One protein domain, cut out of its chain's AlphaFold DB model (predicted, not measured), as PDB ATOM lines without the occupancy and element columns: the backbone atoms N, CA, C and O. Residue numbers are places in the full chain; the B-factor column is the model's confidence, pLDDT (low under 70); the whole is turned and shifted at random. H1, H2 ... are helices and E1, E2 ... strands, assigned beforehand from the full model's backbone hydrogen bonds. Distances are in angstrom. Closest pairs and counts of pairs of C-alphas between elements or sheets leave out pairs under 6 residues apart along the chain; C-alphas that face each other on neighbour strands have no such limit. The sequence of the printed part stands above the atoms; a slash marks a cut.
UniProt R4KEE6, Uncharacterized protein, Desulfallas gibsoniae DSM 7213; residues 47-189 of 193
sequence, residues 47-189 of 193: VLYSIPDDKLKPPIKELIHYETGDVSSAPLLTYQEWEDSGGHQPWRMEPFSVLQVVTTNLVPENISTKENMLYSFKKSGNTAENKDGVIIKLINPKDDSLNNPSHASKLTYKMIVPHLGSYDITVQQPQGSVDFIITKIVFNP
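AT A GLANCE: This is residues 47 to 189 of the 193 residues of an uncharacterized protein of Desulfallas gibsoniae DSM 7213 (UniProt R4KEE6). A twisted sheet of seven strands curls round one short helix, H4; the helix H5 packs on H4, and the hairpin of E2 and E3 packs through E2 on E9. H2 lies far out, on the path from this hairpin to H3 and H4. The printed part has 143 residues, with five named helices and nine named strands in the order E1 H1 E2 E3 H2 H3 H4 H5 E4 E5 E6 E7 E8 E9, of the mixed class. The large sheet has the order E1 - E9 - E8 - E7 - E6 - E5 - E4, all antiparallel. The whole is compact, with a radius of gyration of the C-alphas of 14.8 A and spans of 42 by 29 by 29 A.

IN THESE COORDINATES: E1, residues 47 to 50, begins at C-alpha 47 (126.332, 120.425, 164.351). H1 is residues 53 to 56, E2 residues 62 to 67, 14.3 A long, and E3 residues 70 to 75, 15.2 A. H2 is residues 79 to 84, H3 residues 90 to 93, H4 residues 95 to 102, 10.3 A, and H5 residues 114 to 119. C-alpha 95 is at (146.383, 122.888, 163.528). E4 is residues 122 to 124, E5 residues 127 to 129 and E6 residues 135 to 138. E7, residues 154 to 161, is 22.6 A long; E8, residues 165 to 172, 23.1 A; E9, residues 181 to 188, 20.8 A, ends at C-alpha 188 (127.971, 119.732, 173.219).

HOW THE PARTS SIT: E4 to E9 form a meander, each strand the antiparallel neighbour of the one before. Between E7 and E8, N 157 and O 169 are 2.8 A apart, within hydrogen-bond range; between E8 and E9, N 168 and O 186 are 2.8 A apart. E1, an edge strand, is antiparallel to E9, with N 48 and O 185 at 2.9 A. H4 is on the sheet; the C-alphas of Pro 95 and Val 171 in E8 are its closest to that strand, 6.5 A. H4 and H5 touch, closest at the C-alphas of Gln 100 and Leu 118, 5.8 A, as a helical hairpin with a shallow tilt of 25 degrees, opposite ways. H3 and H4 touch only at the corner, closest at the C-alphas of Trp 91 and Ser 97, 5.1 A. E2 and E3 are an antiparallel hairpin, with N 65 and O 72 at 3.0 A. The closest C-alphas of E2 and E9 are those of Tyr 66 and Ile 182, 6.2 A. H1 and H2 touch no helix and are not on the large sheet. Every O i to N i+4 pair is within hydrogen-bond range in H2, H4 and H5; H1 and H3 are too short for such a pair.

THE WHOLE: The two C-alphas farthest apart are those of Asp 84 and His 163, 44.3 A. The printed part has no cut. The links H4 to H5 and E6 to E7 are long. The mean pLDDT of the printed part is 87.9, and residues 141 to 152 are under 70.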
ATOM      1  N   VAL A  47     125.349 120.176 165.415       96.56
ATOM      2  CA  VAL A  47     126.332 120.425 164.351       96.56
ATOM      3  C   VAL A  47     126.215 121.886 163.928       96.56
ATOM      4  O   VAL A  47     125.194 122.282 163.376       96.56
ATOM      5  N   LEU A  48     127.252 122.678 164.196       95.88
ATOM      6  CA  LEU A  48     127.310 124.086 163.795       95.88
ATOM      7  C   LEU A  48     127.873 124.243 162.382       95.88
ATOM      8  O   LEU A  48     127.448 125.115 161.634       95.88
ATOM      9  N   TYR A  49     128.826 123.383 162.019       95.94
ATOM     10  CA  TYR A  49     129.496 123.418 160.726       95.94
ATOM     11  C   TYR A  49     129.985 122.024 160.324       95.94
ATOM     12  O   TYR A  49     130.433 121.255 161.180       95.94
ATOM     13  N   SER A  50     129.916 121.687 159.033       94.88
ATOM     14  CA  SER A  50     130.499 120.455 158.491       94.88
ATOM     15  C   SER A  50     130.744 120.558 156.986       94.88
ATOM     16  O   SER A  50     129.839 120.920 156.237       94.88
ATOM     17  N   ILE A  51     131.922 120.127 156.539       91.44
ATOM     18  CA  ILE A  51     132.238 119.849 155.136       91.44
ATOM     19  C   ILE A  51     132.160 118.329 154.930       91.44
ATOM     20  O   ILE A  51     132.799 117.588 155.681       91.44
ATOM     21  N   PRO A  52     131.384 117.833 153.954       87.81
ATOM     22  CA  PRO A  52     131.385 116.419 153.593       87.81
ATOM     23  C   PRO A  52     132.761 115.940 153.096       87.81
ATOM     24  O   PRO A  52     133.415 116.632 152.317       87.81
ATOM     25  N   ASP A  53     133.196 114.741 153.503       83.75
ATOM     26  CA  ASP A  53     134.529 114.206 153.161       83.75
ATOM     27  C   ASP A  53     134.752 114.060 151.635       83.75
ATOM     28  O   ASP A  53     135.887 114.111 151.163       83.75
ATOM     29  N   ASP A  54     133.695 113.900 150.829       83.38
ATOM     30  CA  ASP A  54     133.784 113.851 149.361       83.38
ATOM     31  C   ASP A  54     134.175 115.195 148.734       83.38
ATOM     32  O   ASP A  54     134.787 115.204 147.668       83.38
ATOM     33  N   LYS A  55     133.898 116.314 149.415       84.31
ATOM     34  CA  LYS A  55     134.315 117.665 149.002       84.31
ATOM     35  C   LYS A  55     135.774 117.971 149.327       84.31
ATOM     36  O   LYS A  55     136.272 119.003 148.900       84.31
ATOM     37  N   LEU A  56     136.445 117.083 150.062       82.62
ATOM     38  CA  LEU A  56     137.855 117.193 150.453       82.62
ATOM     39  C   LEU A  56     138.786 116.341 149.570       82.62
ATOM     40  O   LEU A  56     139.986 116.261 149.833       82.62
ATOM     41  N   LYS A  57     138.252 115.718 148.509       79.12
ATOM     42  CA  LYS A  57     139.025 114.916 147.553       79.12
ATOM     43  C   LYS A  57     139.586 115.774 146.412       79.12
ATOM     44  O   LYS A  57     138.839 116.569 145.847       79.12
ATOM     45  N   PRO A  58     140.857 115.579 146.019       73.81
ATOM     46  CA  PRO A  58     141.466 116.314 144.917       73.81
ATOM     47  C   PRO A  58     140.792 116.023 143.559       73.81
ATOM     48  O   PRO A  58     140.204 114.952 143.381       73.81
ATOM     49  N   PRO A  59     140.939 116.929 142.572       75.56
ATOM     50  CA  PRO A  59     141.647 118.209 142.669       75.56
ATOM     51  C   PRO A  59     140.787 119.287 143.348       75.56
ATOM     52  O   PRO A  59     139.657 119.531 142.931       75.56
ATOM     53  N   ILE A  60     141.336 119.967 144.361       74.12
ATOM     54  CA  ILE A  60     140.679 121.097 145.032       74.12
ATOM     55  C   ILE A  60     141.576 122.308 144.871       74.12
ATOM     56  O   ILE A  60     142.716 122.293 145.320       74.12
ATOM     57  N   LYS A  61     141.055 123.336 144.203       78.06
ATOM     58  CA  LYS A  61     141.725 124.636 144.080       78.06
ATOM     59  C   LYS A  61     141.137 125.673 145.024       78.06
ATOM     60  O   LYS A  61     141.852 126.546 145.487       78.06
ATOM     61  N   GLU A  62     139.849 125.546 145.323       83.25
ATOM     62  CA  GLU A  62     139.116 126.410 146.240       83.25
ATOM     63  C   GLU A  62     138.223 125.555 147.128       83.25
ATOM     64  O   GLU A  62     137.703 124.523 146.687       83.25
ATOM     65  N   LEU A  63     138.036 125.987 148.371       84.31
ATOM     66  CA  LEU A  63     137.197 125.287 149.327       84.31
ATOM     67  C   LEU A  63     136.381 126.277 150.153       84.31
ATOM     68  O   LEU A  63     136.909 127.242 150.706       84.31
ATOM     69  N   ILE A  64     135.078 126.003 150.260       85.75
ATOM     70  CA  ILE A  64     134.215 126.687 151.221       85.75
ATOM     71  C   ILE A  64     134.635 126.224 152.610       85.75
ATOM     72  O   ILE A  64     134.539 125.034 152.923       85.75
ATOM     73  N   HIS A  65     135.117 127.155 153.423       85.69
ATOM     74  CA  HIS A  65     135.611 126.868 154.760       85.69
ATOM     75  C   HIS A  65     135.075 127.875 155.777       85.69
ATOM     76  O   HIS A  65     134.590 128.947 155.427       85.69
ATOM     77  N   TYR A  66     135.124 127.469 157.044       92.12
ATOM     78  CA  TYR A  66     134.725 128.288 158.178       92.12
ATOM     79  C   TYR A  66     135.928 129.069 158.710       92.12
ATOM     80  O   TYR A  66     136.950 128.457 159.037       92.12
ATOM     81  N   GLU A  67     135.777 130.383 158.874       91.69
ATOM     82  CA  GLU A  67     136.762 131.259 159.508       91.69
ATOM     83  C   GLU A  67     136.076 132.285 160.424       91.69
ATOM     84  O   GLU A  67     135.379 133.184 159.965       91.69
ATOM     85  N   THR A  68     136.232 132.142 161.747       92.00
ATOM     86  CA  THR A  68     135.760 133.115 162.755       92.00
ATOM     87  C   THR A  68     134.275 133.497 162.626       92.00
ATOM     88  O   THR A  68     133.865 134.619 162.916       92.00
ATOM     89  N   GLY A  69     133.435 132.536 162.233       91.12
ATOM     90  CA  GLY A  69     131.991 132.727 162.070       91.12
ATOM     91  C   GLY A  69     131.555 133.096 160.654       91.12
ATOM     92  O   GLY A  69     130.353 133.088 160.394       91.12
ATOM     93  N   ASP A  70     132.496 133.363 159.750       92.44
ATOM     94  CA  ASP A  70     132.232 133.484 158.321       92.44
ATOM     95  C   ASP A  70     132.395 132.130 157.617       92.44
ATOM     96  O   ASP A  70     133.174 131.273 158.045       92.44
ATOM     97  N   VAL A  71     131.636 131.929 156.542       91.00
ATOM     98  CA  VAL A  71     131.723 130.749 155.678       91.00
ATOM     99  C   VAL A  71     131.871 131.229 154.245       91.00
ATOM    100  O   VAL A  71     130.904 131.675 153.624       91.00
ATOM    101  N   SER A  72     133.081 131.114 153.708       88.50
ATOM    102  CA  SER A  72     133.429 131.654 152.396       88.50
ATOM    103  C   SER A  72     134.353 130.717 151.615       88.50
ATOM    104  O   SER A  72     135.010 129.831 152.167       88.50
ATOM    105  N   SER A  73     134.342 130.866 150.286       88.38
ATOM    106  CA  SER A  73     135.267 130.155 149.399       88.38
ATOM    107  C   SER A  73     136.613 130.864 149.413       88.38
ATOM    108  O   SER A  73     136.662 132.075 149.189       88.38
ATOM    109  N   ALA A  74     137.690 130.118 149.636       84.12
ATOM    110  CA  ALA A  74     139.047 130.629 149.487       84.12
ATOM    111  C   ALA A  74     139.911 129.644 148.692       84.12
ATOM    112  O   ALA A  74     139.677 128.430 148.769       84.12
ATOM    113  N   PRO A  75     140.901 130.147 147.933       85.94
ATOM    114  CA  PRO A  75     141.888 129.294 147.295       85.94
ATOM    115  C   PRO A  75     142.705 128.554 148.354       85.94
ATOM    116  O   PRO A  75     143.080 129.130 149.373       85.94
ATOM    117  N   LEU A  76     142.974 127.276 148.101       86.06
ATOM    118  CA  LEU A  76     143.904 126.495 148.909       86.06
ATOM    119  C   LEU A  76     145.305 126.671 148.340       86.06
ATOM    120  O   LEU A  76     145.533 126.360 147.171       86.06
ATOM    121  N   LEU A  77     146.233 127.140 149.168       87.75
ATOM    122  CA  LEU A  77     147.614 127.337 148.745       87.75
ATOM    123  C   LEU A  77     148.388 126.029 148.847       87.75
ATOM    124  O   LEU A  77     148.256 125.288 149.825       87.75
ATOM    125  N   THR A  78     149.220 125.754 147.852       89.12
ATOM    126  CA  THR A  78     150.322 124.796 147.965       89.12
ATOM    127  C   THR A  78     151.456 125.393 148.805       89.12
ATOM    128  O   THR A  78     151.537 126.605 149.000       89.12
ATOM    129  N   TYR A  79     152.378 124.549 149.277       88.25
ATOM    130  CA  TYR A  79     153.560 125.027 150.008       88.25
ATOM    131  C   TYR A  79     154.405 126.002 149.170       88.25
ATOM    132  O   TYR A  79     154.840 127.026 149.681       88.25
ATOM    133  N   GLN A  80     154.577 125.719 147.871       90.06
ATOM    134  CA  GLN A  80     155.330 126.590 146.968       90.06
ATOM    135  C   GLN A  80     154.654 127.955 146.807       90.06
ATOM    136  O   GLN A  80     155.317 128.972 146.947       90.06
ATOM    137  N   GLU A  81     153.339 127.992 146.571       90.19
ATOM    138  CA  GLU A  81     152.601 129.260 146.455       90.19
ATOM    139  C   GLU A  81     152.654 130.070 147.757       90.19
ATOM    140  O   GLU A  81     152.758 131.297 147.725       90.19
ATOM    141  N   TRP A  82     152.609 129.395 148.908       90.88
ATOM    142  CA  TRP A  82     152.757 130.039 150.208       90.88
ATOM    143  C   TRP A  82     154.156 130.637 150.403       90.88
ATOM    144  O   TRP A  82     154.256 131.811 150.776       90.88
ATOM    145  N   GLU A  83     155.226 129.896 150.092       90.06
ATOM    146  CA  GLU A  83     156.594 130.429 150.136       90.06
ATOM    147  C   GLU A  83     156.792 131.586 149.147       90.06
ATOM    148  O   GLU A  83     157.313 132.634 149.534       90.06
ATOM    149  N   ASP A  84     156.299 131.450 147.913       93.00
ATOM    150  CA  ASP A  84     156.387 132.480 146.869       93.00
ATOM    151  C   ASP A  84     155.643 133.768 147.267       93.00
ATOM    152  O   ASP A  84     156.035 134.869 146.877       93.00
ATOM    153  N   SER A  85     154.588 133.649 148.083       87.00
ATOM    154  CA  SER A  85     153.845 134.788 148.637       87.00
ATOM    155  C   SER A  85     154.535 135.475 149.826       87.00
ATOM    156  O   SER A  85     154.013 136.463 150.338       87.00
ATOM    157  N   GLY A  86     155.690 134.973 150.282       87.94
ATOM    158  CA  GLY A  86     156.420 135.501 151.439       87.94
ATOM    159  C   GLY A  86     156.024 134.880 152.782       87.94
ATOM    160  O   GLY A  86     156.400 135.404 153.832       87.94
ATOM    161  N   GLY A  87     155.277 133.773 152.774       84.25
ATOM    162  CA  GLY A  87     154.988 132.988 153.974       84.25
ATOM    163  C   GLY A  87     154.030 133.653 154.970       84.25
ATOM    164  O   GLY A  87     154.175 133.515 156.190       84.25
ATOM    165  N   HIS A  88     153.057 134.424 154.482       81.69
ATOM    166  CA  HIS A  88     152.077 135.087 155.341       81.69
ATOM    167  C   HIS A  88     151.159 134.078 156.061       81.69
ATOM    168  O   HIS A  88     150.923 132.975 155.588       81.69
ATOM    169  N   GLN A  89     150.624 134.464 157.227       85.88
ATOM    170  CA  GLN A  89     149.711 133.638 158.042       85.88
ATOM    171  C   GLN A  89     150.277 132.258 158.459       85.88
ATOM    172  O   GLN A  89     149.607 131.240 158.291       85.88
ATOM    173  N   PRO A  90     151.466 132.194 159.095       85.00
ATOM    174  CA  PRO A  90     152.091 130.922 159.488       85.00
ATOM    175  C   PRO A  90     151.236 130.086 160.454       85.00
ATOM    176  O   PRO A  90     151.424 128.879 160.576       85.00
ATOM    177  N   TRP A  91     150.264 130.716 161.121       87.00
ATOM    178  CA  TRP A  91     149.287 130.047 161.972       87.00
ATOM    179  C   TRP A  91     148.384 129.065 161.208       87.00
ATOM    180  O   TRP A  91     147.831 128.182 161.855       87.00
ATOM    181  N   ARG A  92     148.253 129.165 159.872       87.94
ATOM    182  CA  ARG A  92     147.501 128.200 159.043       87.94
ATOM    183  C   ARG A  92     148.185 126.843 158.896       87.94
ATOM    184  O   ARG A  92     147.515 125.852 158.625       87.94
ATOM    185  N   MET A  93     149.494 126.781 159.123       87.19
ATOM    186  CA  MET A  93     150.280 125.553 158.975       87.19
ATOM    187  C   MET A  93     150.281 124.682 160.233       87.19
ATOM    188  O   MET A  93     150.770 123.556 160.204       87.19
ATOM    189  N   GLU A  94     149.770 125.196 161.353       88.38
ATOM    190  CA  GLU A  94     149.763 124.490 162.629       88.38
ATOM    191  C   GLU A  94     148.320 124.356 163.137       88.38
ATOM    192  O   GLU A  94     147.650 125.362 163.384       88.38
ATOM    193  N   PRO A  95     147.806 123.126 163.305       89.94
ATOM    194  CA  PRO A  95     146.383 122.888 163.528       89.94
ATOM    195  C   PRO A  95     145.857 123.482 164.839       89.94
ATOM    196  O   PRO A  95     144.704 123.920 164.892       89.94
ATOM    197  N   PHE A  96     146.671 123.539 165.898       90.19
ATOM    198  CA  PHE A  96     146.264 124.194 167.138       90.19
ATOM    199  C   PHE A  96     146.147 125.712 166.958       90.19
ATOM    200  O   PHE A  96     145.171 126.306 167.412       90.19
ATOM    201  N   SER A  97     147.096 126.336 166.263       91.25
ATOM    202  CA  SER A  97     147.085 127.770 165.959       91.25
ATOM    203  C   SER A  97     145.888 128.151 165.086       91.25
ATOM    204  O   SER A  97     145.205 129.129 165.395       91.25
ATOM    205  N   VAL A  98     145.553 127.336 164.075       92.19
ATOM    206  CA  VAL A  98     144.293 127.467 163.321       92.19
ATOM    207  C   VAL A  98     143.107 127.470 164.269       92.19
ATOM    208  O   VAL A  98     142.278 128.376 164.212       92.19
ATOM    209  N   LEU A  99     143.030 126.496 165.178       92.94
ATOM    210  CA  LEU A  99     141.914 126.402 166.107       92.94
ATOM    211  C   LEU A  99     141.808 127.650 166.991       92.94
ATOM    212  O   LEU A  99     140.709 128.183 167.131       92.94
ATOM    213  N   GLN A 100     142.916 128.166 167.527       92.81
ATOM    214  CA  GLN A 100     142.903 129.379 168.352       92.81
ATOM    215  C   GLN A 100     142.362 130.596 167.596       92.81
ATOM    216  O   GLN A 100     141.522 131.317 168.128       92.81
ATOM    217  N   VAL A 101     142.829 130.819 166.365       92.25
ATOM    218  CA  VAL A 101     142.455 131.987 165.552       92.25
ATOM    219  C   VAL A 101     141.007 131.876 165.078       92.25
ATOM    220  O   VAL A 101     140.191 132.786 165.261       92.25
ATOM    221  N   VAL A 102     140.666 130.723 164.512       93.62
ATOM    222  CA  VAL A 102     139.405 130.513 163.805       93.62
ATOM    223  C   VAL A 102     138.225 130.349 164.763       93.62
ATOM    224  O   VAL A 102     137.096 130.666 164.397       93.62
ATOM    225  N   THR A 103     138.447 129.888 165.996       94.88
ATOM    226  CA  THR A 103     137.349 129.628 166.947       94.88
ATOM    227  C   THR A 103     137.133 130.731 167.980       94.88
ATOM    228  O   THR A 103     136.311 130.567 168.879       94.88
ATOM    229  N   THR A 104     137.793 131.885 167.836       95.19
ATOM    230  CA  THR A 104     137.619 133.036 168.743       95.19
ATOM    231  C   THR A 104     136.160 133.475 168.909       95.19
ATOM    232  O   THR A 104     135.780 133.911 169.989       95.19
ATOM    233  N   ASN A 105     135.316 133.325 167.883       95.75
ATOM    234  CA  ASN A 105     133.893 133.671 167.938       95.75
ATOM    235  C   ASN A 105     133.011 132.618 168.643       95.75
ATOM    236  O   ASN A 105     131.849 132.899 168.926       95.75
ATOM    237  N   LEU A 106     133.529 131.413 168.909       96.19
ATOM    238  CA  LEU A 106     132.801 130.358 169.629       96.19
ATOM    239  C   LEU A 106     132.836 130.556 171.152       96.19
ATOM    240  O   LEU A 106     132.092 129.889 171.878       96.19
ATOM    241  N   VAL A 107     133.702 131.452 171.635       95.94
ATOM    242  CA  VAL A 107     133.823 131.812 173.047       95.94
ATOM    243  C   VAL A 107     133.278 133.229 173.250       95.94
ATOM    244  O   VAL A 107     133.845 134.183 172.720       95.94
ATOM    245  N   PRO A 108     132.176 133.393 174.001       95.19
ATOM    246  CA  PRO A 108     131.645 134.707 174.347       95.19
ATOM    247  C   PRO A 108     132.676 135.602 175.052       95.19
ATOM    248  O   PRO A 108     133.389 135.145 175.947       95.19
ATOM    249  N   GLU A 109     132.699 136.898 174.720       94.19
ATOM    250  CA  GLU A 109     133.667 137.858 175.287       94.19
ATOM    251  C   GLU A 109     133.534 138.039 176.809       94.19
ATOM    252  O   GLU A 109     134.499 138.405 177.476       94.19
ATOM    253  N   ASN A 110     132.359 137.749 177.379       94.69
ATOM    254  CA  ASN A 110     132.148 137.753 178.828       94.69
ATOM    255  C   ASN A 110     132.729 136.515 179.539       94.69
ATOM    256  O   ASN A 110     132.723 136.481 180.768       94.69
ATOM    257  N   ILE A 111     133.180 135.501 178.791       95.00
ATOM    258  CA  ILE A 111     133.881 134.316 179.308       95.00
ATOM    259  C   ILE A 111     135.386 134.473 179.091       95.00
ATOM    260  O   ILE A 111     136.159 134.295 180.025       95.00
ATOM    261  N   SER A 112     135.806 134.815 177.870       96.25
ATOM    262  CA  SER A 112     137.213 135.040 177.541       96.25
ATOM    263  C   SER A 112     137.337 136.094 176.450       96.25
ATOM    264  O   SER A 112     136.593 136.076 175.469       96.25
ATOM    265  N   THR A 113     138.279 137.024 176.600       95.06
ATOM    266  CA  THR A 113     138.521 138.049 175.577       95.06
ATOM    267  C   THR A 113     139.206 137.439 174.354       95.06
ATOM    268  O   THR A 113     139.922 136.439 174.453       95.06
ATOM    269  N   LYS A 114     139.072 138.084 173.188       93.00
ATOM    270  CA  LYS A 114     139.793 137.668 171.971       93.00
ATOM    271  C   LYS A 114     141.305 137.589 172.186       93.00
ATOM    272  O   LYS A 114     141.941 136.651 171.728       93.00
ATOM    273  N   GLU A 115     141.877 138.537 172.927       93.38
ATOM    274  CA  GLU A 115     143.303 138.533 173.267       93.38
ATOM    275  C   GLU A 115     143.696 137.282 174.064       93.38
ATOM    276  O   GLU A 115     144.689 136.624 173.749       93.38
ATOM    277  N   ASN A 116     142.885 136.897 175.052       93.12
ATOM    278  CA  ASN A 116     143.149 135.708 175.852       93.12
ATOM    279  C   ASN A 116     143.030 134.433 175.008       93.12
ATOM    280  O   ASN A 116     143.852 133.524 175.165       93.12
ATOM    281  N   MET A 117     142.063 134.382 174.088       93.69
ATOM    282  CA  MET A 117     141.909 133.277 173.140       93.69
ATOM    283  C   MET A 117     143.104 133.138 172.181       93.69
ATOM    284  O   MET A 117     143.498 132.026 171.831       93.69
ATOM    285  N   LEU A 118     143.726 134.249 171.793       91.31
ATOM    286  CA  LEU A 118     144.846 134.238 170.854       91.31
ATOM    287  C   LEU A 118     146.198 133.978 171.532       91.31
ATOM    288  O   LEU A 118     147.013 133.230 170.996       91.31
ATOM    289  N   TYR A 119     146.444 134.553 172.713       89.81
ATOM    290  CA  TYR A 119     147.816 134.682 173.227       89.81
ATOM    291  C   TYR A 119     148.062 134.088 174.618       89.81
ATOM    292  O   TYR A 119     149.212 134.026 175.047       89.81
ATOM    293  N   SER A 120     147.030 133.642 175.345       92.75
ATOM    294  CA  SER A 120     147.185 133.269 176.765       92.75
ATOM    295  C   SER A 120     147.193 131.766 177.063       92.75
ATOM    296  O   SER A 120     147.199 131.369 178.228       92.75
ATOM    297  N   PHE A 121     147.216 130.920 176.031       94.75
ATOM    298  CA  PHE A 121     147.227 129.468 176.197       94.75
ATOM    299  C   PHE A 121     148.588 128.943 176.662       94.75
ATOM    300  O   PHE A 121     149.617 129.159 176.020       94.75
ATOM    301  N   LYS A 122     148.581 128.168 177.747       94.69
ATOM    302  CA  LYS A 122     149.720 127.368 178.206       94.69
ATOM    303  C   LYS A 122     149.540 125.932 177.727       94.69
ATOM    304  O   LYS A 122     148.565 125.280 178.091       94.69
ATOM    305  N   LYS A 123     150.476 125.444 176.910       91.19
ATOM    306  CA  LYS A 123     150.465 124.079 176.360       91.19
ATOM    307  C   LYS A 123     151.116 123.093 177.341       91.19
ATOM    308  O   LYS A 123     152.187 123.370 177.875       91.19
ATOM    309  N   SER A 124     150.488 121.938 177.539       87.88
ATOM    310  CA  SER A 124     150.995 120.804 178.318       87.88
ATOM    311  C   SER A 124     150.562 119.494 177.652       87.88
ATOM    312  O   SER A 124     149.392 119.104 177.697       87.88
ATOM    313  N   GLY A 125     151.504 118.823 176.984       86.25
ATOM    314  CA  GLY A 125     151.213 117.629 176.189       86.25
ATOM    315  C   GLY A 125     150.183 117.911 175.091       86.25
ATOM    316  O   GLY A 125     150.360 118.813 174.277       86.25
ATOM    317  N   ASN A 126     149.088 117.149 175.088       87.25
ATOM    318  CA  ASN A 126     147.994 117.264 174.119       87.25
ATOM    319  C   ASN A 126     146.892 118.257 174.534       87.25
ATOM    320  O   ASN A 126     145.817 118.272 173.929       87.25
ATOM    321  N   THR A 127     147.125 119.022 175.597       90.88
ATOM    322  CA  THR A 127     146.155 119.942 176.184       90.88
ATOM    323  C   THR A 127     146.751 121.342 176.242       90.88
ATOM    324  O   THR A 127     147.949 121.516 176.460       90.88
ATOM    325  N   ALA A 128     145.923 122.356 176.056       94.31
ATOM    326  CA  ALA A 128     146.268 123.735 176.321       94.31
ATOM    327  C   ALA A 128     145.142 124.400 177.097       94.31
ATOM    328  O   ALA A 128     143.971 124.156 176.818       94.31
ATOM    329  N   GLU A 129     145.499 125.258 178.039       96.81
ATOM    330  CA  GLU A 129     144.539 125.977 178.866       96.81
ATOM    331  C   GLU A 129     144.904 127.456 178.904       96.81
ATOM    332  O   GLU A 129     146.081 127.812 179.031       96.81
ATOM    333  N   ASN A 130     143.905 128.319 178.749       96.31
ATOM    334  CA  ASN A 130     144.076 129.757 178.886       96.31
ATOM    335  C   ASN A 130     143.788 130.211 180.328       96.31
ATOM    336  O   ASN A 130     143.264 129.456 181.144       96.31
ATOM    337  N   LYS A 131     144.119 131.458 180.672       95.56
ATOM    338  CA  LYS A 131     143.930 131.955 182.052       95.56
ATOM    339  C   LYS A 131     142.462 132.057 182.505       95.56
ATOM    340  O   LYS A 131     142.227 132.191 183.700       95.56
ATOM    341  N   ASP A 132     141.512 132.012 181.572       96.38
ATOM    342  CA  ASP A 132     140.075 132.087 181.850       96.38
ATOM    343  C   ASP A 132     139.445 130.684 181.984       96.38
ATOM    344  O   ASP A 132     138.235 130.560 182.159       96.38
ATOM    345  N   GLY A 133     140.253 129.617 181.904       95.31
ATOM    346  CA  GLY A 133     139.810 128.228 182.048       95.31
ATOM    347  C   GLY A 133     139.253 127.598 180.769       95.31
ATOM    348  O   GLY A 133     138.655 126.522 180.830       95.31
ATOM    349  N   VAL A 134     139.424 128.232 179.602       96.88
ATOM    350  CA  VAL A 134     139.138 127.585 178.312       96.88
ATOM    351  C   VAL A 134     140.218 126.547 178.046       96.88
ATOM    352  O   VAL A 134     141.408 126.868 178.028       96.88
ATOM    353  N   ILE A 135     139.799 125.307 177.805       96.38
ATOM    354  CA  ILE A 135     140.697 124.171 177.582       96.38
ATOM    355  C   ILE A 135     140.536 123.686 176.147       96.38
ATOM    356  O   ILE A 135     139.424 123.441 175.698       96.38
ATOM    357  N   ILE A 136     141.637 123.474 175.439       95.44
ATOM    358  CA  ILE A 136     141.676 122.810 174.135       95.44
ATOM    359  C   ILE A 136     142.471 121.518 174.300       95.44
ATOM    360  O   ILE A 136     143.635 121.546 174.690       95.44
ATOM    361  N   LYS A 137     141.863 120.379 173.979       92.94
ATOM    362  CA  LYS A 137     142.476 119.052 174.095       92.94
ATOM    363  C   LYS A 137     142.401 118.307 172.773       92.94
ATOM    364  O   LYS A 137     141.318 118.158 172.222       92.94
ATOM    365  N   LEU A 138     143.509 117.766 172.288       91.25
ATOM    366  CA  LEU A 138     143.492 116.828 171.164       91.25
ATOM    367  C   LEU A 138     142.948 115.466 171.641       91.25
ATOM    368  O   LEU A 138     143.512 114.867 172.559       91.25
ATOM    369  N   ILE A 139     141.840 114.992 171.052       86.44
ATOM    370  CA  ILE A 139     141.082 113.823 171.552       86.44
ATOM    371  C   ILE A 139     141.002 112.630 170.597       86.44
ATOM    372  O   ILE A 139     140.717 111.531 171.062       86.44
ATOM    373  N   ASN A 140     141.205 112.810 169.292       71.19
ATOM    374  CA  ASN A 140     141.089 111.701 168.342       71.19
ATOM    375  C   ASN A 140     141.882 111.962 167.057       71.19
ATOM    376  O   ASN A 140     141.327 112.505 166.093       71.19
ATOM    377  N   PRO A 141     143.166 111.601 167.017       64.19
ATOM    378  CA  PRO A 141     143.849 111.418 165.754       64.19
ATOM    379  C   PRO A 141     143.518 110.045 165.174       64.19
ATOM    380  O   PRO A 141     143.460 109.046 165.885       64.19
ATOM    381  N   LYS A 142     143.286 109.991 163.863       58.97
ATOM    382  CA  LYS A 142     143.065 108.723 163.151       58.97
ATOM    383  C   LYS A 142     144.382 108.024 162.758       58.97
ATOM    384  O   LYS A 142     144.331 107.009 162.069       58.97
ATOM    385  N   ASP A 143     145.529 108.560 163.173       59.03
ATOM    386  CA  ASP A 143     146.897 108.112 162.876       59.03
ATOM    387  C   ASP A 143     147.833 108.363 164.094       59.03
ATOM    388  O   ASP A 143     147.366 108.736 165.174       59.03
ATOM    389  N   ASP A 144     149.151 108.170 163.941       54.19
ATOM    390  CA  ASP A 144     150.177 108.339 164.999       54.19
ATOM    391  C   ASP A 144     150.343 109.780 165.527       54.19
ATOM    392  O   ASP A 144     151.216 110.069 166.353       54.19
ATOM    393  N   SER A 145     149.504 110.717 165.101       55.78
ATOM    394  CA  SER A 145     149.631 112.132 165.439       55.78
ATOM    395  C   SER A 145     149.298 112.513 166.883       55.78
ATOM    396  O   SER A 145     149.476 113.672 167.242       55.78
ATOM    397  N   LEU A 146     148.933 111.578 167.777       56.94
ATOM    398  CA  LEU A 146     149.069 111.853 169.223       56.94
ATOM    399  C   LEU A 146     150.535 112.119 169.596       56.94
ATOM    400  O   LEU A 146     150.800 112.946 170.466       56.94
ATOM    401  N   ASN A 147     151.470 111.426 168.938       59.09
ATOM    402  CA  ASN A 147     152.906 111.539 169.193       59.09
ATOM    403  C   ASN A 147     153.555 112.646 168.355       59.09
ATOM    404  O   ASN A 147     154.622 113.140 168.712       59.09
ATOM    405  N   ASN A 148     152.916 113.036 167.246       61.50
ATOM    406  CA  ASN A 148     153.363 114.139 166.403       61.50
ATOM    407  C   ASN A 148     152.182 114.835 165.682       61.50
ATOM    408  O   ASN A 148     151.927 114.556 164.505       61.50
ATOM    409  N   PRO A 149     151.447 115.731 166.374       59.25
ATOM    410  CA  PRO A 149     150.243 116.380 165.842       59.25
ATOM    411  C   PRO A 149     150.470 117.108 164.517       59.25
ATOM    412  O   PRO A 149     149.594 117.116 163.661       59.25
ATOM    413  N   SER A 150     151.667 117.657 164.315       61.78
ATOM    414  CA  SER A 150     152.019 118.440 163.127       61.78
ATOM    415  C   SER A 150     152.067 117.630 161.824       61.78
ATOM    416  O   SER A 150     152.163 118.229 160.760       61.78
ATOM    417  N   HIS A 151     152.014 116.292 161.881       61.56
ATOM    418  CA  HIS A 151     152.072 115.419 160.697       61.56
ATOM    419  C   HIS A 151     150.749 114.713 160.380       61.56
ATOM    420  O   HIS A 151     150.681 113.953 159.412       61.56
ATOM    421  N   ALA A 152     149.697 114.935 161.172       63.25
ATOM    422  CA  ALA A 152     148.397 114.352 160.872       63.25
ATOM    423  C   ALA A 152     147.715 115.078 159.724       63.25
ATOM    424  O   ALA A 152     147.607 116.303 159.719       63.25
ATOM    425  N   SER A 153     147.090 114.303 158.846       77.81
ATOM    426  CA  SER A 153     146.194 114.868 157.836       77.81
ATOM    427  C   SER A 153     144.862 115.334 158.430       77.81
ATOM    428  O   SER A 153     144.256 116.261 157.900       77.81
ATOM    429  N   LYS A 154     144.389 114.719 159.528       87.31
ATOM    430  CA  LYS A 154     143.090 115.010 160.160       87.31
ATOM    431  C   LYS A 154     143.154 114.851 161.678       87.31
ATOM    432  O   LYS A 154     143.441 113.768 162.183       87.31
ATOM    433  N   LEU A 155     142.782 115.902 162.400       89.94
ATOM    434  CA  LEU A 155     142.809 115.972 163.860       89.94
ATOM    435  C   LEU A 155     141.449 116.369 164.412       89.94
ATOM    436  O   LEU A 155     140.728 117.156 163.804       89.94
ATOM    437  N   THR A 156     141.105 115.855 165.591       92.56
ATOM    438  CA  THR A 156     139.917 116.303 166.328       92.56
ATOM    439  C   THR A 156     140.303 116.804 167.705       92.56
ATOM    440  O   THR A 156     140.883 116.070 168.511       92.56
ATOM    441  N   TYR A 157     139.927 118.046 167.975       94.31
ATOM    442  CA  TYR A 157     140.101 118.725 169.243       94.31
ATOM    443  C   TYR A 157     138.767 118.833 169.969       94.31
ATOM    444  O   TYR A 157     137.723 119.009 169.350       94.31
ATOM    445  N   LYS A 158     138.817 118.778 171.294       95.56
ATOM    446  CA  LYS A 158     137.737 119.173 172.182       95.56
ATOM    447  C   LYS A 158     138.099 120.509 172.813       95.56
ATOM    448  O   LYS A 158     139.092 120.583 173.534       95.56
ATOM    449  N   MET A 159     137.301 121.537 172.559       97.00
ATOM    450  CA  MET A 159     137.408 122.834 173.221       97.00
ATOM    451  C   MET A 159     136.331 122.945 174.297       97.00
ATOM    452  O   MET A 159     135.148 122.952 173.979       97.00
ATOM    453  N   ILE A 160     136.720 123.016 175.562       96.94
ATOM    454  CA  ILE A 160     135.828 123.153 176.713       96.94
ATOM    455  C   ILE A 160     135.773 124.627 177.088       96.94
ATOM    456  O   ILE A 160     136.808 125.251 177.322       96.94
ATOM    457  N   VAL A 161     134.561 125.170 177.150       96.50
ATOM    458  CA  VAL A 161     134.305 126.569 177.484       96.50
ATOM    459  C   VAL A 161     133.551 126.619 178.814       96.50
ATOM    460  O   VAL A 161     132.448 126.061 178.902       96.50
ATOM    461  N   PRO A 162     134.114 127.264 179.855       94.50
ATOM    462  CA  PRO A 162     133.492 127.339 181.173       94.50
ATOM    463  C   PRO A 162     132.045 127.817 181.103       94.50
ATOM    464  O   PRO A 162     131.732 128.771 180.397       94.50
ATOM    465  N   HIS A 163     131.158 127.145 181.838       90.38
ATOM    466  CA  HIS A 163     129.726 127.470 181.939       90.38
ATOM    467  C   HIS A 163     128.905 127.380 180.638       90.38
ATOM    468  O   HIS A 163     127.695 127.588 180.694       90.38
ATOM    469  N   LEU A 164     129.520 127.047 179.497       92.88
ATOM    470  CA  LEU A 164     128.845 126.972 178.199       92.88
ATOM    471  C   LEU A 164     128.691 125.531 177.696       92.88
ATOM    472  O   LEU A 164     127.620 125.161 177.224       92.88
ATOM    473  N   GLY A 165     129.751 124.724 177.771       94.75
ATOM    474  CA  GLY A 165     129.775 123.376 177.198       94.75
ATOM    475  C   GLY A 165     131.122 123.057 176.569       94.75
ATOM    476  O   GLY A 165     132.158 123.598 176.962       94.75
ATOM    477  N   SER A 166     131.117 122.199 175.553       96.62
ATOM    478  CA  SER A 166     132.310 121.940 174.747       96.62
ATOM    479  C   SER A 166     132.013 121.850 173.261       96.62
ATOM    480  O   SER A 166     130.883 121.616 172.849       96.62
ATOM    481  N   TYR A 167     133.049 122.024 172.452       97.44
ATOM    482  CA  TYR A 167     133.014 121.877 171.010       97.44
ATOM    483  C   TYR A 167     133.952 120.754 170.590       97.44
ATOM    484  O   TYR A 167     135.127 120.782 170.949       97.44
ATOM    485  N   ASP A 168     133.461 119.804 169.803       95.75
ATOM    486  CA  ASP A 168     134.322 118.892 169.053       95.75
ATOM    487  C   ASP A 168     134.608 119.529 167.688       95.75
ATOM    488  O   ASP A 168     133.698 119.757 166.886       95.75
ATOM    489  N   ILE A 169     135.875 119.857 167.447       96.19
ATOM    490  CA  ILE A 169     136.347 120.595 166.277       96.19
ATOM    491  C   ILE A 169     137.306 119.706 165.498       96.19
ATOM    492  O   ILE A 169     138.351 119.300 166.008       96.19
ATOM    493  N   THR A 170     136.961 119.407 164.251       93.94
ATOM    494  CA  THR A 170     137.818 118.639 163.348       93.94
ATOM    495  C   THR A 170     138.550 119.579 162.406       93.94
ATOM    496  O   THR A 170     137.925 120.362 161.690       93.94
ATOM    497  N   VAL A 171     139.872 119.454 162.382       92.44
ATOM    498  CA  VAL A 171     140.776 120.182 161.495       92.44
ATOM    499  C   VAL A 171     141.387 119.183 160.517       92.44
ATOM    500  O   VAL A 171     141.703 118.055 160.901       92.44
ATOM    501  N   GLN A 172     141.516 119.556 159.252       89.81
ATOM    502  CA  GLN A 172     142.099 118.706 158.219       89.81
ATOM    503  C   GLN A 172     143.015 119.537 157.327       89.81
ATOM    504  O   GLN A 172     142.682 120.680 157.026       89.81
ATOM    505  N   GLN A 173     144.131 118.960 156.895       89.12
ATOM    506  CA  GLN A 173     144.953 119.504 155.819       89.12
ATOM    507  C   GLN A 173     144.515 118.836 154.508       89.12
ATOM    508  O   GLN A 173     144.697 117.621 154.349       89.12
ATOM    509  N   PRO A 174     143.861 119.559 153.581       86.38
ATOM    510  CA  PRO A 174     143.518 119.012 152.275       86.38
ATOM    511  C   PRO A 174     144.779 118.583 151.517       86.38
ATOM    512  O   PRO A 174     145.825 119.222 151.606       86.38
ATOM    513  N   GLN A 175     144.687 117.500 150.742       83.19
ATOM    514  CA  GLN A 175     145.845 116.977 150.020       83.19
ATOM    515  C   GLN A 175     146.401 118.018 149.038       83.19
ATOM    516  O   GLN A 175     145.675 118.523 148.186       83.19
ATOM    517  N   GLY A 176     147.708 118.276 149.129       80.88
ATOM    518  CA  GLY A 176     148.404 119.241 148.275       80.88
ATOM    519  C   GLY A 176     148.308 120.689 148.757       80.88
ATOM    520  O   GLY A 176     148.984 121.537 148.185       80.88
ATOM    521  N   SER A 177     147.533 120.965 149.810       87.12
ATOM    522  CA  SER A 177     147.516 122.273 150.457       87.12
ATOM    523  C   SER A 177     148.503 122.329 151.621       87.12
ATOM    524  O   SER A 177     148.747 121.323 152.288       87.12
ATOM    525  N   VAL A 178     149.059 123.513 151.873       87.81
ATOM    526  CA  VAL A 178     149.816 123.807 153.092       87.81
ATOM    527  C   VAL A 178     148.895 124.102 154.282       87.81
ATOM    528  O   VAL A 178     149.278 123.865 155.427       87.81
ATOM    529  N   ASP A 179     147.665 124.545 154.022       88.69
ATOM    530  CA  ASP A 179     146.752 125.056 155.038       88.69
ATOM    531  C   ASP A 179     145.981 123.940 155.749       88.69
ATOM    532  O   ASP A 179     145.374 123.058 155.132       88.69
ATOM    533  N   PHE A 180     145.919 124.029 157.075       90.94
ATOM    534  CA  PHE A 180     144.901 123.349 157.860       90.94
ATOM    535  C   PHE A 180     143.602 124.159 157.852       90.94
ATOM    536  O   PHE A 180     143.599 125.375 158.035       90.94
ATOM    537  N   ILE A 181     142.472 123.467 157.716       91.44
ATOM    538  CA  ILE A 181     141.137 124.071 157.748       91.44
ATOM    539  C   ILE A 181     140.215 123.362 158.734       91.44
ATOM    540  O   ILE A 181     140.317 122.151 158.954       91.44
ATOM    541  N   ILE A 182     139.250 124.093 159.296       93.94
ATOM    542  CA  ILE A 182     138.168 123.474 160.062       93.94
ATOM    543  C   ILE A 182     137.189 122.810 159.094       93.94
ATOM    544  O   ILE A 182     136.639 123.448 158.200       93.94
ATOM    545  N   THR A 183     136.939 121.520 159.302       93.25
ATOM    546  CA  THR A 183     136.003 120.715 158.501       93.25
ATOM    547  C   THR A 183     134.744 120.345 159.264       93.25
ATOM    548  O   THR A 183     133.752 119.976 158.641       93.25
ATOM    549  N   LYS A 184     134.745 120.428 160.599       95.06
ATOM    550  CA  LYS A 184     133.562 120.136 161.414       95.06
ATOM    551  C   LYS A 184     133.612 120.849 162.758       95.06
ATOM    552  O   LYS A 184     134.667 120.882 163.384       95.06
ATOM    553  N   ILE A 185     132.466 121.352 163.209       97.06
ATOM    554  CA  ILE A 185     132.258 121.901 164.554       97.06
ATOM    555  C   ILE A 185     130.954 121.322 165.102       97.06
ATOM    556  O   ILE A 185     129.886 121.498 164.506       97.06
ATOM    557  N   VAL A 186     131.031 120.645 166.244       97.00
ATOM    558  CA  VAL A 186     129.873 120.108 166.968       97.00
ATOM    559  C   VAL A 186     129.859 120.683 168.373       97.00
ATOM    560  O   VAL A 186     130.817 120.501 169.113       97.00
ATOM    561  N   PHE A 187     128.782 121.359 168.752       97.31
ATOM    562  CA  PHE A 187     128.583 121.878 170.098       97.31
ATOM    563  C   PHE A 187     127.879 120.853 170.993       97.31
ATOM    564  O   PHE A 187     126.856 120.277 170.624       97.31
ATOM    565  N   ASN A 188     128.417 120.661 172.192       95.81
ATOM    566  CA  ASN A 188     127.971 119.732 173.219       95.81
ATOM    567  C   ASN A 188     127.625 120.515 174.506       95.81
ATOM    568  O   ASN A 188     128.500 120.713 175.357       95.81
ATOM    569  N   PRO A 189     126.361 120.933 174.698       91.56
ATOM    570  CA  PRO A 189     125.965 121.799 175.818       91.56
ATOM    571  C   PRO A 189     126.088 121.148 177.206       91.56
ATOM    572  O   PRO A 189     126.204 121.847 178.202       91.56
TER     573      PRO A 189